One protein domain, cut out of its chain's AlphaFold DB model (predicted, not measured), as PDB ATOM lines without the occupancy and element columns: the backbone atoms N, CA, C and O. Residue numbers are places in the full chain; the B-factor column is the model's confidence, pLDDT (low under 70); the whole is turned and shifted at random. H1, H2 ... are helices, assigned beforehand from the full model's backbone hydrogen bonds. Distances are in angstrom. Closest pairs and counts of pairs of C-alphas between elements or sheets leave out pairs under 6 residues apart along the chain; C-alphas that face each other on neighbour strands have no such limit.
ATOM      1  N   ASP A   9     167.508 170.907 151.560       47.94
ATOM      2  CA  ASP A   9     166.187 170.279 151.600       47.94
ATOM      3  C   ASP A   9     165.775 169.656 150.247       47.94
ATOM      4  O   ASP A   9     165.285 168.531 150.212       47.94
ATOM      5  N   GLU A  10     166.050 170.318 149.113       49.33
ATOM      6  CA  GLU A  10     165.777 169.760 147.770       49.33
ATOM      7  C   GLU A  10     166.737 168.611 147.424       49.33
ATOM      8  O   GLU A  10     166.385 167.683 146.692       49.33
ATOM      9  N   LEU A  11     167.956 168.648 147.973       50.31
ATOM     10  CA  LEU A  11     168.916 167.552 147.861       50.31
ATOM     11  C   LEU A  11     168.453 166.323 148.665       50.31
ATOM     12  O   LEU A  11     168.642 165.193 148.218       50.31
ATOM     13  N   ALA A  12     167.834 166.538 149.831       49.55
ATOM     14  CA  ALA A  12     167.328 165.474 150.696       49.55
ATOM     15  C   ALA A  12     166.175 164.692 150.043       49.55
ATOM     16  O   ALA A  12     166.176 163.462 150.098       49.55
ATOM     17  N   GLU A  13     165.259 165.374 149.345       50.48
ATOM     18  CA  GLU A  13     164.133 164.735 148.643       50.48
ATOM     19  C   GLU A  13     164.602 163.787 147.518       50.48
ATOM     20  O   GLU A  13     164.013 162.727 147.301       50.48
ATOM     21  N   GLN A  14     165.713 164.103 146.837       50.84
ATOM     22  CA  GLN A  14     166.298 163.228 145.807       50.84
ATOM     23  C   GLN A  14     167.079 162.031 146.373       50.84
ATOM     24  O   GLN A  14     167.302 161.055 145.654       50.84
ATOM     25  N   LEU A  15     167.519 162.095 147.633       51.53
ATOM     26  CA  LEU A  15     168.442 161.124 148.229       51.53
ATOM     27  C   LEU A  15     167.759 160.060 149.112       51.53
ATOM     28  O   LEU A  15     168.448 159.170 149.608       51.53
ATOM     29  N   GLY A  16     166.428 160.095 149.262       54.63
ATOM     30  CA  GLY A  16     165.624 159.036 149.891       54.63
ATOM     31  C   GLY A  16     165.942 158.815 151.374       54.63
ATOM     32  O   GLY A  16     165.387 159.483 152.238       54.63
ATOM     33  N   ASP A  17     166.875 157.911 151.677       53.80
ATOM     34  CA  ASP A  17     167.271 157.530 153.046       53.80
ATOM     35  C   ASP A  17     168.164 158.584 153.754       53.80
ATOM     36  O   ASP A  17     168.768 158.319 154.794       53.80
ATOM     37  N   PHE A  18     168.264 159.795 153.196       52.04
ATOM     38  CA  PHE A  18     169.126 160.893 153.660       52.04
ATOM     39  C   PHE A  18     168.456 161.833 154.678       52.04
ATOM     40  O   PHE A  18     169.152 162.650 155.289       52.04
ATOM     41  N   GLU A  19     167.130 161.730 154.860       45.01
ATOM     42  CA  GLU A  19     166.329 162.657 155.682       45.01
ATOM     43  C   GLU A  19     166.920 162.935 157.077       45.01
ATOM     44  O   GLU A  19     167.035 164.110 157.432       45.01
ATOM     45  N   PRO A  20     167.375 161.938 157.869       53.24
ATOM     46  CA  PRO A  20     167.841 162.228 159.223       53.24
ATOM     47  C   PRO A  20     169.200 162.936 159.257       53.24
ATOM     48  O   PRO A  20     169.502 163.614 160.231       53.24
ATOM     49  N   PHE A  21     170.046 162.755 158.235       52.67
ATOM     50  CA  PHE A  21     171.451 163.181 158.288       52.67
ATOM     51  C   PHE A  21     171.684 164.574 157.690       52.67
ATOM     52  O   PHE A  21     172.656 165.233 158.051       52.67
ATOM     53  N   VAL A  22     170.809 165.043 156.788       55.46
ATOM     54  CA  VAL A  22     170.900 166.397 156.197       55.46
ATOM     55  C   VAL A  22     169.986 167.416 156.847       55.46
ATOM     56  O   VAL A  22     170.343 168.594 156.838       55.46
ATOM     57  N   ALA A  23     168.882 166.996 157.470       62.30
ATOM     58  CA  ALA A  23     167.978 167.917 158.158       62.30
ATOM     59  C   ALA A  23     168.708 168.795 159.199       62.30
ATOM     60  O   ALA A  23     168.454 169.995 159.275       62.30
ATOM     61  N   ASP A  24     169.704 168.245 159.906       68.36
ATOM     62  CA  ASP A  24     170.543 168.977 160.874       68.36
ATOM     63  C   ASP A  24     171.391 170.109 160.252       68.36
ATOM     64  O   ASP A  24     171.944 170.959 160.959       68.36
ATOM     65  N   TYR A  25     171.510 170.141 158.923       70.18
ATOM     66  CA  TYR A  25     172.287 171.123 158.171       70.18
ATOM     67  C   TYR A  25     171.424 172.028 157.278       70.18
ATOM     68  O   TYR A  25     171.981 172.756 156.450       70.18
ATOM     69  N   SER A  26     170.096 172.034 157.459       71.39
ATOM     70  CA  SER A  26     169.177 172.913 156.723       71.39
ATOM     71  C   SER A  26     169.659 174.375 156.751       71.39
ATOM     72  O   SER A  26     169.991 174.907 157.815       71.39
ATOM     73  N   GLY A  27     169.727 175.026 155.587       76.86
ATOM     74  CA  GLY A  27     170.149 176.427 155.441       76.86
ATOM     75  C   GLY A  27     171.661 176.682 155.353       76.86
ATOM     76  O   GLY A  27     172.057 177.811 155.055       76.86
ATOM     77  N   LYS A  28     172.521 175.676 155.563       78.56
ATOM     78  CA  LYS A  28     173.963 175.814 155.298       78.56
ATOM     79  C   LYS A  28     174.265 175.671 153.814       78.56
ATOM     80  O   LYS A  28     173.612 174.912 153.098       78.56
ATOM     81  N   LYS A  29     175.306 176.363 153.351       80.48
ATOM     82  CA  LYS A  29     175.810 176.162 151.987       80.48
ATOM     83  C   LYS A  29     176.544 174.827 151.891       80.48
ATOM     84  O   LYS A  29     177.158 174.375 152.854       80.48
ATOM     85  N   LEU A  30     176.559 174.223 150.703       79.34
ATOM     86  CA  LEU A  30     177.205 172.924 150.478       79.34
ATOM     87  C   LEU A  30     178.696 172.929 150.887       79.34
ATOM     88  O   LEU A  30     179.198 171.951 151.420       79.34
ATOM     89  N   ASN A  31     179.408 174.046 150.711       78.84
ATOM     90  CA  ASN A  31     180.810 174.202 151.122       78.84
ATOM     91  C   ASN A  31     181.027 174.415 152.635       78.84
ATOM     92  O   ASN A  31     182.176 174.479 153.067       78.84
ATOM     93  N   GLU A  32     179.961 174.556 153.421       84.60
ATOM     94  CA  GLU A  32     179.989 174.686 154.887       84.60
ATOM     95  C   GLU A  32     179.662 173.357 155.587       84.60
ATOM     96  O   GLU A  32     179.698 173.270 156.819       84.60
ATOM     97  N   LEU A  33     179.331 172.318 154.815       86.15
ATOM     98  CA  LEU A  33     179.064 170.993 155.347       86.15
ATOM     99  C   LEU A  33     180.360 170.308 155.812       86.15
ATOM    100  O   LEU A  33     181.415 170.484 155.197       86.15
ATOM    101  N   PRO A  34     180.292 169.489 156.876       87.74
ATOM    102  CA  PRO A  34     181.398 168.635 157.290       87.74
ATOM    103  C   PRO A  34     181.889 167.698 156.174       87.74
ATOM    104  O   PRO A  34     181.120 167.247 155.322       87.74
ATOM    105  N   SER A  35     183.186 167.375 156.191       89.16
ATOM    106  CA  SER A  35     183.827 166.561 155.149       89.16
ATOM    107  C   SER A  35     183.217 165.165 155.001       89.16
ATOM    108  O   SER A  35     183.153 164.647 153.893       89.16
ATOM    109  N   ASP A  36     182.779 164.543 156.091       87.78
ATOM    110  CA  ASP A  36     182.111 163.239 156.119       87.78
ATOM    111  C   ASP A  36     180.736 163.271 155.434       87.78
ATOM    112  O   ASP A  36     180.450 162.396 154.611       87.78
ATOM    113  N   VAL A  37     179.941 164.321 155.672       87.33
ATOM    114  CA  VAL A  37     178.672 164.563 154.957       87.33
ATOM    115  C   VAL A  37     178.938 164.737 153.458       87.33
ATOM    116  O   VAL A  37     178.291 164.103 152.624       87.33
ATOM    117  N   LEU A  38     179.945 165.541 153.100       89.74
ATOM    118  CA  LEU A  38     180.323 165.775 151.704       89.74
ATOM    119  C   LEU A  38     180.821 164.515 150.996       89.74
ATOM    120  O   LEU A  38     180.442 164.281 149.852       89.74
ATOM    121  N   ILE A  39     181.619 163.670 151.658       90.32
ATOM    122  CA  ILE A  39     182.043 162.371 151.108       90.32
ATOM    123  C   ILE A  39     180.822 161.508 150.791       90.32
ATOM    124  O   ILE A  39     180.794 160.857 149.743       90.32
ATOM    125  N   HIS A  40     179.816 161.509 151.670       87.20
ATOM    126  CA  HIS A  40     178.592 160.752 151.449       87.20
ATOM    127  C   HIS A  40     177.824 161.283 150.231       87.20
ATOM    128  O   HIS A  40     177.560 160.510 149.315       87.20
ATOM    129  N   ILE A  41     177.587 162.597 150.136       88.97
ATOM    130  CA  ILE A  41     176.947 163.232 148.965       88.97
ATOM    131  C   ILE A  41     177.727 162.926 147.676       88.97
ATOM    132  O   ILE A  41     177.170 162.492 146.668       88.97
ATOM    133  N   PHE A  42     179.048 163.096 147.694       92.90
ATOM    134  CA  PHE A  42     179.897 162.863 146.529       92.90
ATOM    135  C   PHE A  42     179.950 161.396 146.101       92.90
ATOM    136  O   PHE A  42     180.138 161.121 144.914       92.90
ATOM    137  N   LYS A  43     179.734 160.448 147.020       90.18
ATOM    138  CA  LYS A  43     179.574 159.029 146.686       90.18
ATOM    139  C   LYS A  43     178.330 158.781 145.828       90.18
ATOM    140  O   LYS A  43     178.420 158.026 144.857       90.18
ATOM    141  N   PHE A  44     177.212 159.454 146.106       88.16
ATOM    142  CA  PHE A  44     176.026 159.396 145.237       88.16
ATOM    143  C   PHE A  44     176.324 159.971 143.847       88.16
ATOM    144  O   PHE A  44     175.974 159.374 142.834       88.16
ATOM    145  N   VAL A  45     177.062 161.081 143.767       89.00
ATOM    146  CA  VAL A  45     177.428 161.680 142.470       89.00
ATOM    147  C   VAL A  45     178.377 160.781 141.668       89.00
ATOM    148  O   VAL A  45     178.263 160.705 140.443       89.00
ATOM    149  N   GLY A  46     179.326 160.130 142.340       88.35
ATOM    150  CA  GLY A  46     180.433 159.398 141.726       88.35
ATOM    151  C   GLY A  46     180.182 157.924 141.405       88.35
ATOM    152  O   GLY A  46     181.069 157.289 140.832       88.35
ATOM    153  N   THR A  47     179.020 157.367 141.757       87.84
ATOM    154  CA  THR A  47     178.676 155.956 141.504       87.84
ATOM    155  C   THR A  47     177.581 155.835 140.445       87.84
ATOM    156  O   THR A  47     176.589 156.559 140.470       87.84
ATOM    157  N   LYS A  48     177.740 154.907 139.496       85.52
ATOM    158  CA  LYS A  48     176.767 154.678 138.410       85.52
ATOM    159  C   LYS A  48     175.391 154.245 138.908       85.52
ATOM    160  O   LYS A  48     174.406 154.525 138.234       85.52
ATOM    161  N   GLU A  49     175.343 153.543 140.038       83.79
ATOM    162  CA  GLU A  49     174.101 153.079 140.665       83.79
ATOM    163  C   GLU A  49     173.181 154.254 141.020       83.79
ATOM    164  O   GLU A  49     171.981 154.189 140.777       83.79
ATOM    165  N   HIS A  50     173.765 155.355 141.494       83.22
ATOM    166  CA  HIS A  50     173.034 156.535 141.955       83.22
ATOM    167  C   HIS A  50     173.014 157.674 140.922       83.22
ATOM    168  O   HIS A  50     172.093 158.483 140.916       83.22
ATOM    169  N   ASN A  51     173.997 157.731 140.017       83.02
ATOM    170  CA  ASN A  51     174.093 158.738 138.955       83.02
ATOM    171  C   ASN A  51     174.216 158.087 137.562       83.02
ATOM    172  O   ASN A  51     175.254 158.219 136.886       83.02
ATOM    173  N   PRO A  52     173.182 157.346 137.116       81.22
ATOM    174  CA  PRO A  52     173.212 156.675 135.830       81.22
ATOM    175  C   PRO A  52     173.269 157.690 134.686       81.22
ATOM    176  O   PRO A  52     172.835 158.839 134.779       81.22
ATOM    177  N   LYS A  53     173.808 157.250 133.550       76.17
ATOM    178  CA  LYS A  53     173.846 158.067 132.338       76.17
ATOM    179  C   LYS A  53     172.410 158.402 131.878       76.17
ATOM    180  O   LYS A  53     171.616 157.474 131.718       76.17
ATOM    181  N   PRO A  54     172.087 159.670 131.556       74.49
ATOM    182  CA  PRO A  54     170.774 160.034 131.028       74.49
ATOM    183  C   PRO A  54     170.446 159.280 129.731       74.49
ATOM    184  O   PRO A  54     171.278 159.213 128.818       74.49
ATOM    185  N   ALA A  55     169.219 158.761 129.612       70.22
ATOM    186  CA  ALA A  55     168.770 157.984 128.450       70.22
ATOM    187  C   ALA A  55     168.928 158.748 127.116       70.22
ATOM    188  O   ALA A  55     169.306 158.162 126.102       70.22
ATOM    189  N   ALA A  56     168.751 160.074 127.126       59.35
ATOM    190  CA  ALA A  56     168.906 160.932 125.945       59.35
ATOM    191  C   ALA A  56     170.323 160.897 125.330       59.35
ATOM    192  O   ALA A  56     170.486 161.058 124.121       59.35
ATOM    193  N   PHE A  57     171.365 160.610 126.122       54.01
ATOM    194  CA  PHE A  57     172.735 160.461 125.613       54.01
ATOM    195  C   PHE A  57     172.997 159.110 124.915       54.01
ATOM    196  O   PHE A  57     174.106 158.892 124.416       54.01
ATOM    197  N   GLN A  58     172.045 158.169 124.918       52.37
ATOM    198  CA  GLN A  58     172.172 156.902 124.184       52.37
ATOM    199  C   GLN A  58     171.763 157.032 122.709       52.37
ATOM    200  O   GLN A  58     172.259 156.269 121.890       52.37
ATOM    201  N   GLN A  59     170.906 158.001 122.359       51.64
ATOM    202  CA  GLN A  59     170.313 158.091 121.017       51.64
ATOM    203  C   GLN A  59     171.118 158.949 120.024       51.64
ATOM    204  O   GLN A  59     171.081 158.674 118.828       51.64
ATOM    205  N   ASN A  60     171.879 159.945 120.494       46.23
ATOM    206  CA  ASN A  60     172.423 160.997 119.616       46.23
ATOM    207  C   ASN A  60     173.936 160.946 119.355       46.23
ATOM    208  O   ASN A  60     174.454 161.812 118.654       46.23
ATOM    209  N   PHE A  61     174.666 159.967 119.894       45.31
ATOM    210  CA  PHE A  61     176.095 159.825 119.605       45.31
ATOM    211  C   PHE A  61     176.361 158.506 118.883       45.31
ATOM    212  O   PHE A  61     175.882 157.471 119.352       45.31
ATOM    213  N   PRO A  62     177.147 158.505 117.784       44.90
ATOM    214  CA  PRO A  62     177.603 157.257 117.191       44.90
ATOM    215  C   PRO A  62     178.298 156.426 118.277       44.90
ATOM    216  O   PRO A  62     178.931 157.011 119.170       44.90
ATOM    217  N   PRO A  63     178.185 155.085 118.237       44.58
ATOM    218  CA  PRO A  63     178.861 154.233 119.200       44.58
ATOM    219  C   PRO A  63     180.332 154.646 119.239       44.58
ATOM    220  O   PRO A  63     181.033 154.609 118.224       44.58
ATOM    221  N   ARG A  64     180.794 155.119 120.405       49.03
ATOM    222  CA  ARG A  64     182.228 155.338 120.617       49.03
ATOM    223  C   ARG A  64     182.914 154.029 120.228       49.03
ATOM    224  O   ARG A  64     182.399 152.964 120.563       49.03
ATOM    225  N   ARG A  65     184.074 154.100 119.558       46.19
ATOM    226  CA  ARG A  65     184.856 152.916 119.124       46.19
ATOM    227  C   ARG A  65     185.089 151.888 120.246       46.19
ATOM    228  O   ARG A  65     185.388 150.736 119.960       46.19
ATOM    229  N   HIS A  66     184.910 152.299 121.497       49.51
ATOM    230  CA  HIS A  66     184.994 151.476 122.689       49.51
ATOM    231  C   HIS A  66     183.694 151.634 123.501       49.51
ATOM    232  O   HIS A  66     183.541 152.633 124.217       49.51
ATOM    233  N   PRO A  67     182.744 150.685 123.413       49.63
ATOM    234  CA  PRO A  67     181.560 150.679 124.274       49.63
ATOM    235  C   PRO A  67     181.933 150.575 125.762       49.63
ATOM    236  O   PRO A  67     181.187 151.050 126.601       49.63
ATOM    237  N   GLU A  68     183.124 150.065 126.098       52.83
ATOM    238  CA  GLU A  68     183.617 149.973 127.483       52.83
ATOM    239  C   GLU A  68     183.779 151.345 128.182       52.83
ATOM    240  O   GLU A  68     183.784 151.405 129.408       52.83
ATOM    241  N   HIS A  69     183.856 152.461 127.438       54.47
ATOM    242  CA  HIS A  69     184.005 153.818 128.003       54.47
ATOM    243  C   HIS A  69     182.674 154.577 128.180       54.47
ATOM    244  O   HIS A  69     182.679 155.781 128.456       54.47
ATOM    245  N   THR A  70     181.509 153.948 127.962       55.51
ATOM    246  CA  THR A  70     180.201 154.630 128.119       55.51
ATOM    247  C   THR A  70     179.830 154.927 129.568       55.51
ATOM    248  O   THR A  70     178.945 155.742 129.826       55.51
ATOM    249  N   ASP A  71     180.550 154.307 130.485       68.00
ATOM    250  CA  ASP A  71     180.222 154.184 131.894       68.00
ATOM    251  C   ASP A  71     180.864 155.256 132.787       68.00
ATOM    252  O   ASP A  71     180.700 155.258 134.001       68.00
ATOM    253  N   GLU A  72     181.593 156.200 132.203       78.53
ATOM    254  CA  GLU A  72     182.380 157.188 132.948       78.53
ATOM    255  C   GLU A  72     181.554 158.383 133.465       78.53
ATOM    256  O   GLU A  72     182.117 159.310 134.044       78.53
ATOM    257  N   HIS A  73     180.241 158.421 133.210       82.27
ATOM    258  CA  HIS A  73     179.397 159.602 133.440       82.27
ATOM    259  C   HIS A  73     179.415 160.078 134.900       82.27
ATOM    260  O   HIS A  73     179.755 161.234 135.152       82.27
ATOM    261  N   ALA A  74     179.122 159.183 135.848       86.49
ATOM    262  CA  ALA A  74     179.091 159.499 137.276       86.49
ATOM    263  C   ALA A  74     180.437 160.060 137.764       86.49
ATOM    264  O   ALA A  74     180.513 161.131 138.365       86.49
ATOM    265  N   VAL A  75     181.534 159.391 137.396       88.98
ATOM    266  CA  VAL A  75     182.892 159.818 137.749       88.98
ATOM    267  C   VAL A  75     183.213 161.184 137.149       88.98
ATOM    268  O   VAL A  75     183.745 162.043 137.842       88.98
ATOM    269  N   ARG A  76     182.860 161.442 135.883       83.87
ATOM    270  CA  ARG A  76     183.077 162.753 135.245       83.87
ATOM    271  C   ARG A  76     182.314 163.870 135.953       83.87
ATOM    272  O   ARG A  76     182.884 164.945 136.143       83.87
ATOM    273  N   ASN A  77     181.076 163.609 136.365       86.37
ATOM    274  CA  ASN A  77     180.286 164.564 137.138       86.37
ATOM    275  C   ASN A  77     180.959 164.858 138.479       86.37
ATOM    276  O   ASN A  77     181.179 166.025 138.794       86.37
ATOM    277  N   LEU A  78     181.411 163.829 139.201       91.21
ATOM    278  CA  LEU A  78     182.180 164.011 140.432       91.21
ATOM    279  C   LEU A  78     183.457 164.834 140.195       91.21
ATOM    280  O   LEU A  78     183.727 165.787 140.919       91.21
ATOM    281  N   MET A  79     184.230 164.530 139.149       89.63
ATOM    282  CA  MET A  79     185.455 165.281 138.840       89.63
ATOM    283  C   MET A  79     185.179 166.742 138.474       89.63
ATOM    284  O   MET A  79     186.027 167.599 138.722       89.63
ATOM    285  N   SER A  80     184.006 167.050 137.915       87.08
ATOM    286  CA  SER A  80     183.609 168.431 137.623       87.08
ATOM    287  C   SER A  80     183.403 169.268 138.893       87.08
ATOM    288  O   SER A  80     183.713 170.460 138.881       87.08
ATOM    289  N   LEU A  81     183.002 168.637 140.007       88.93
ATOM    290  CA  LEU A  81     182.794 169.308 141.296       88.93
ATOM    291  C   LEU A  81     184.089 169.855 141.907       88.93
ATOM    292  O   LEU A  81     184.041 170.830 142.653       88.93
ATOM    293  N   ARG A  82     185.257 169.314 141.532       87.93
ATOM    294  CA  ARG A  82     186.564 169.844 141.968       87.93
ATOM    295  C   ARG A  82     186.742 171.327 141.628       87.93
ATOM    296  O   ARG A  82     187.458 172.033 142.320       87.93
ATOM    297  N   ARG A  83     186.088 171.812 140.567       86.48
ATOM    298  CA  ARG A  83     186.195 173.210 140.117       86.48
ATOM    299  C   ARG A  83     185.301 174.177 140.893       86.48
ATOM    300  O   ARG A  83     185.417 175.378 140.684       86.48
ATOM    301  N   VAL A  84     184.394 173.672 141.732       85.10
ATOM    302  CA  VAL A  84     183.408 174.500 142.443       85.10
ATOM    303  C   VAL A  84     184.073 175.272 143.578       85.10
ATOM    304  O   VAL A  84     183.911 176.485 143.674       85.10
ATOM    305  N   CYS A  85     184.844 174.592 144.429       86.81
ATOM    306  CA  CYS A  85     185.624 175.231 145.484       86.81
ATOM    307  C   CYS A  85     186.794 174.342 145.931       86.81
ATOM    308  O   CYS A  85     186.788 173.126 145.731       86.81
ATOM    309  N   LYS A  86     187.782 174.953 146.597       89.46
ATOM    310  CA  LYS A  86     188.980 174.256 147.088       89.46
ATOM    311  C   LYS A  86     188.655 173.111 148.055       89.46
ATOM    312  O   LYS A  86     189.260 172.053 147.967       89.46
ATOM    313  N   SER A  87     187.661 173.293 148.927       89.49
ATOM    314  CA  SER A  87     187.222 172.244 149.859       89.49
ATOM    315  C   SER A  87     186.766 170.977 149.123       89.49
ATOM    316  O   SER A  87     187.127 169.871 149.519       89.49
ATOM    317  N   PHE A  88     186.041 171.119 148.008       91.90
ATOM    318  CA  PHE A  88     185.580 169.967 147.227       91.90
ATOM    319  C   PHE A  88     186.743 169.269 146.540       91.90
ATOM    320  O   PHE A  88     186.814 168.042 146.545       91.90
ATOM    321  N   GLU A  89     187.669 170.040 145.972       90.55
ATOM    322  CA  GLU A  89     188.899 169.490 145.419       90.55
ATOM    323  C   GLU A  89     189.683 168.694 146.470       90.55
ATOM    324  O   GLU A  89     190.030 167.540 146.214       90.55
ATOM    325  N   ASP A  90     189.887 169.266 147.659       91.38
ATOM    326  CA  ASP A  90     190.623 168.641 148.759       91.38
ATOM    327  C   ASP A  90     189.946 167.343 149.223       91.38
ATOM    328  O   ASP A  90     190.608 166.312 149.347       91.38
ATOM    329  N   ILE A  91     188.623 167.341 149.410       92.76
ATOM    330  CA  ILE A  91     187.873 166.145 149.821       92.76
ATOM    331  C   ILE A  91     187.951 165.058 148.744       92.76
ATOM    332  O   ILE A  91     188.279 163.904 149.041       92.76
ATOM    333  N   ILE A  92     187.697 165.411 147.481       91.86
ATOM    334  CA  ILE A  92     187.707 164.448 146.375       91.86
ATOM    335  C   ILE A  92     189.118 163.890 146.161       91.86
ATOM    336  O   ILE A  92     189.258 162.702 145.866       91.86
ATOM    337  N   ASN A  93     190.172 164.699 146.294       90.08
ATOM    338  CA  ASN A  93     191.557 164.284 146.048       90.08
ATOM    339  C   ASN A  93     192.209 163.565 147.230       90.08
ATOM    340  O   ASN A  93     192.938 162.601 146.992       90.08
ATOM    341  N   ASN A  94     191.911 163.956 148.466       90.95
ATOM    342  CA  ASN A  94     192.648 163.472 149.634       90.95
ATOM    343  C   ASN A  94     191.836 162.500 150.496       90.95
ATOM    344  O   ASN A  94     192.409 161.561 151.041       90.95
ATOM    345  N   ASN A  95     190.512 162.665 150.578       92.35
ATOM    346  CA  ASN A  95     189.688 161.890 151.513       92.35
ATOM    347  C   ASN A  95     188.917 160.761 150.821       92.35
ATOM    348  O   ASN A  95     188.667 159.717 151.419       92.35
ATOM    349  N   MET A  96     188.543 160.945 149.553       93.28
ATOM    350  CA  MET A  96     187.822 159.923 148.796       93.28
ATOM    351  C   MET A  96     188.769 158.939 148.102       93.28
ATOM    352  O   MET A  96     189.742 159.316 147.446       93.28
TER     353      MET A  96
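What this domain is: This is residues 9 to 96 of the 417 residues of the protein "F-box domain-containing protein" of Caenorhabditis elegans (UniProt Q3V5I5). H3 makes the middle, with H5 packed on one end and H6 crossing near the other; hairpin H1-H2 and the protruding residues 59 to 69 lie at opposite ends. The printed part has 88 residues with six named helices, H1 to H6, all helix. It is loose, radius of gyration of the C-alphas 15.1 A, spanning 46 by 27 by 16 A.

Where its parts are: Find C-alpha 9 at (166.187, 170.279, 151.600), where H1, residues 9 to 15, begins; next come H2, 19 to 25, H3, 35 to 46, 15.6 A long, H4, 56 to 59, H5, 73 to 81, and H6, 86 to 95, ending at C-alpha 95 (189.688, 161.890, 151.513).

How they stand to each other: H1 touches H2, closest C-alphas 12 and 19, 5.8 A. H3 touches H5 with residues 42 to 46 alone, closest C-alphas 46 and 74, 4.6 A. H3 touches H6 about perpendicular, 83 degrees, closest C-alphas 35 and 91, 6.7 A. H4 touches no helix. Every O i to N i+4 pair is within hydrogen-bond range in H3, H5 and H6, 2 of 3 in H1, 1 of 3 in H2, beside 1 of 4 O i to N i+3.

The domain as a whole: Link H4 to H5 is long; the printed part has no cut; pLDDT is under 70 at residues 9 to 24 and 56 to 71.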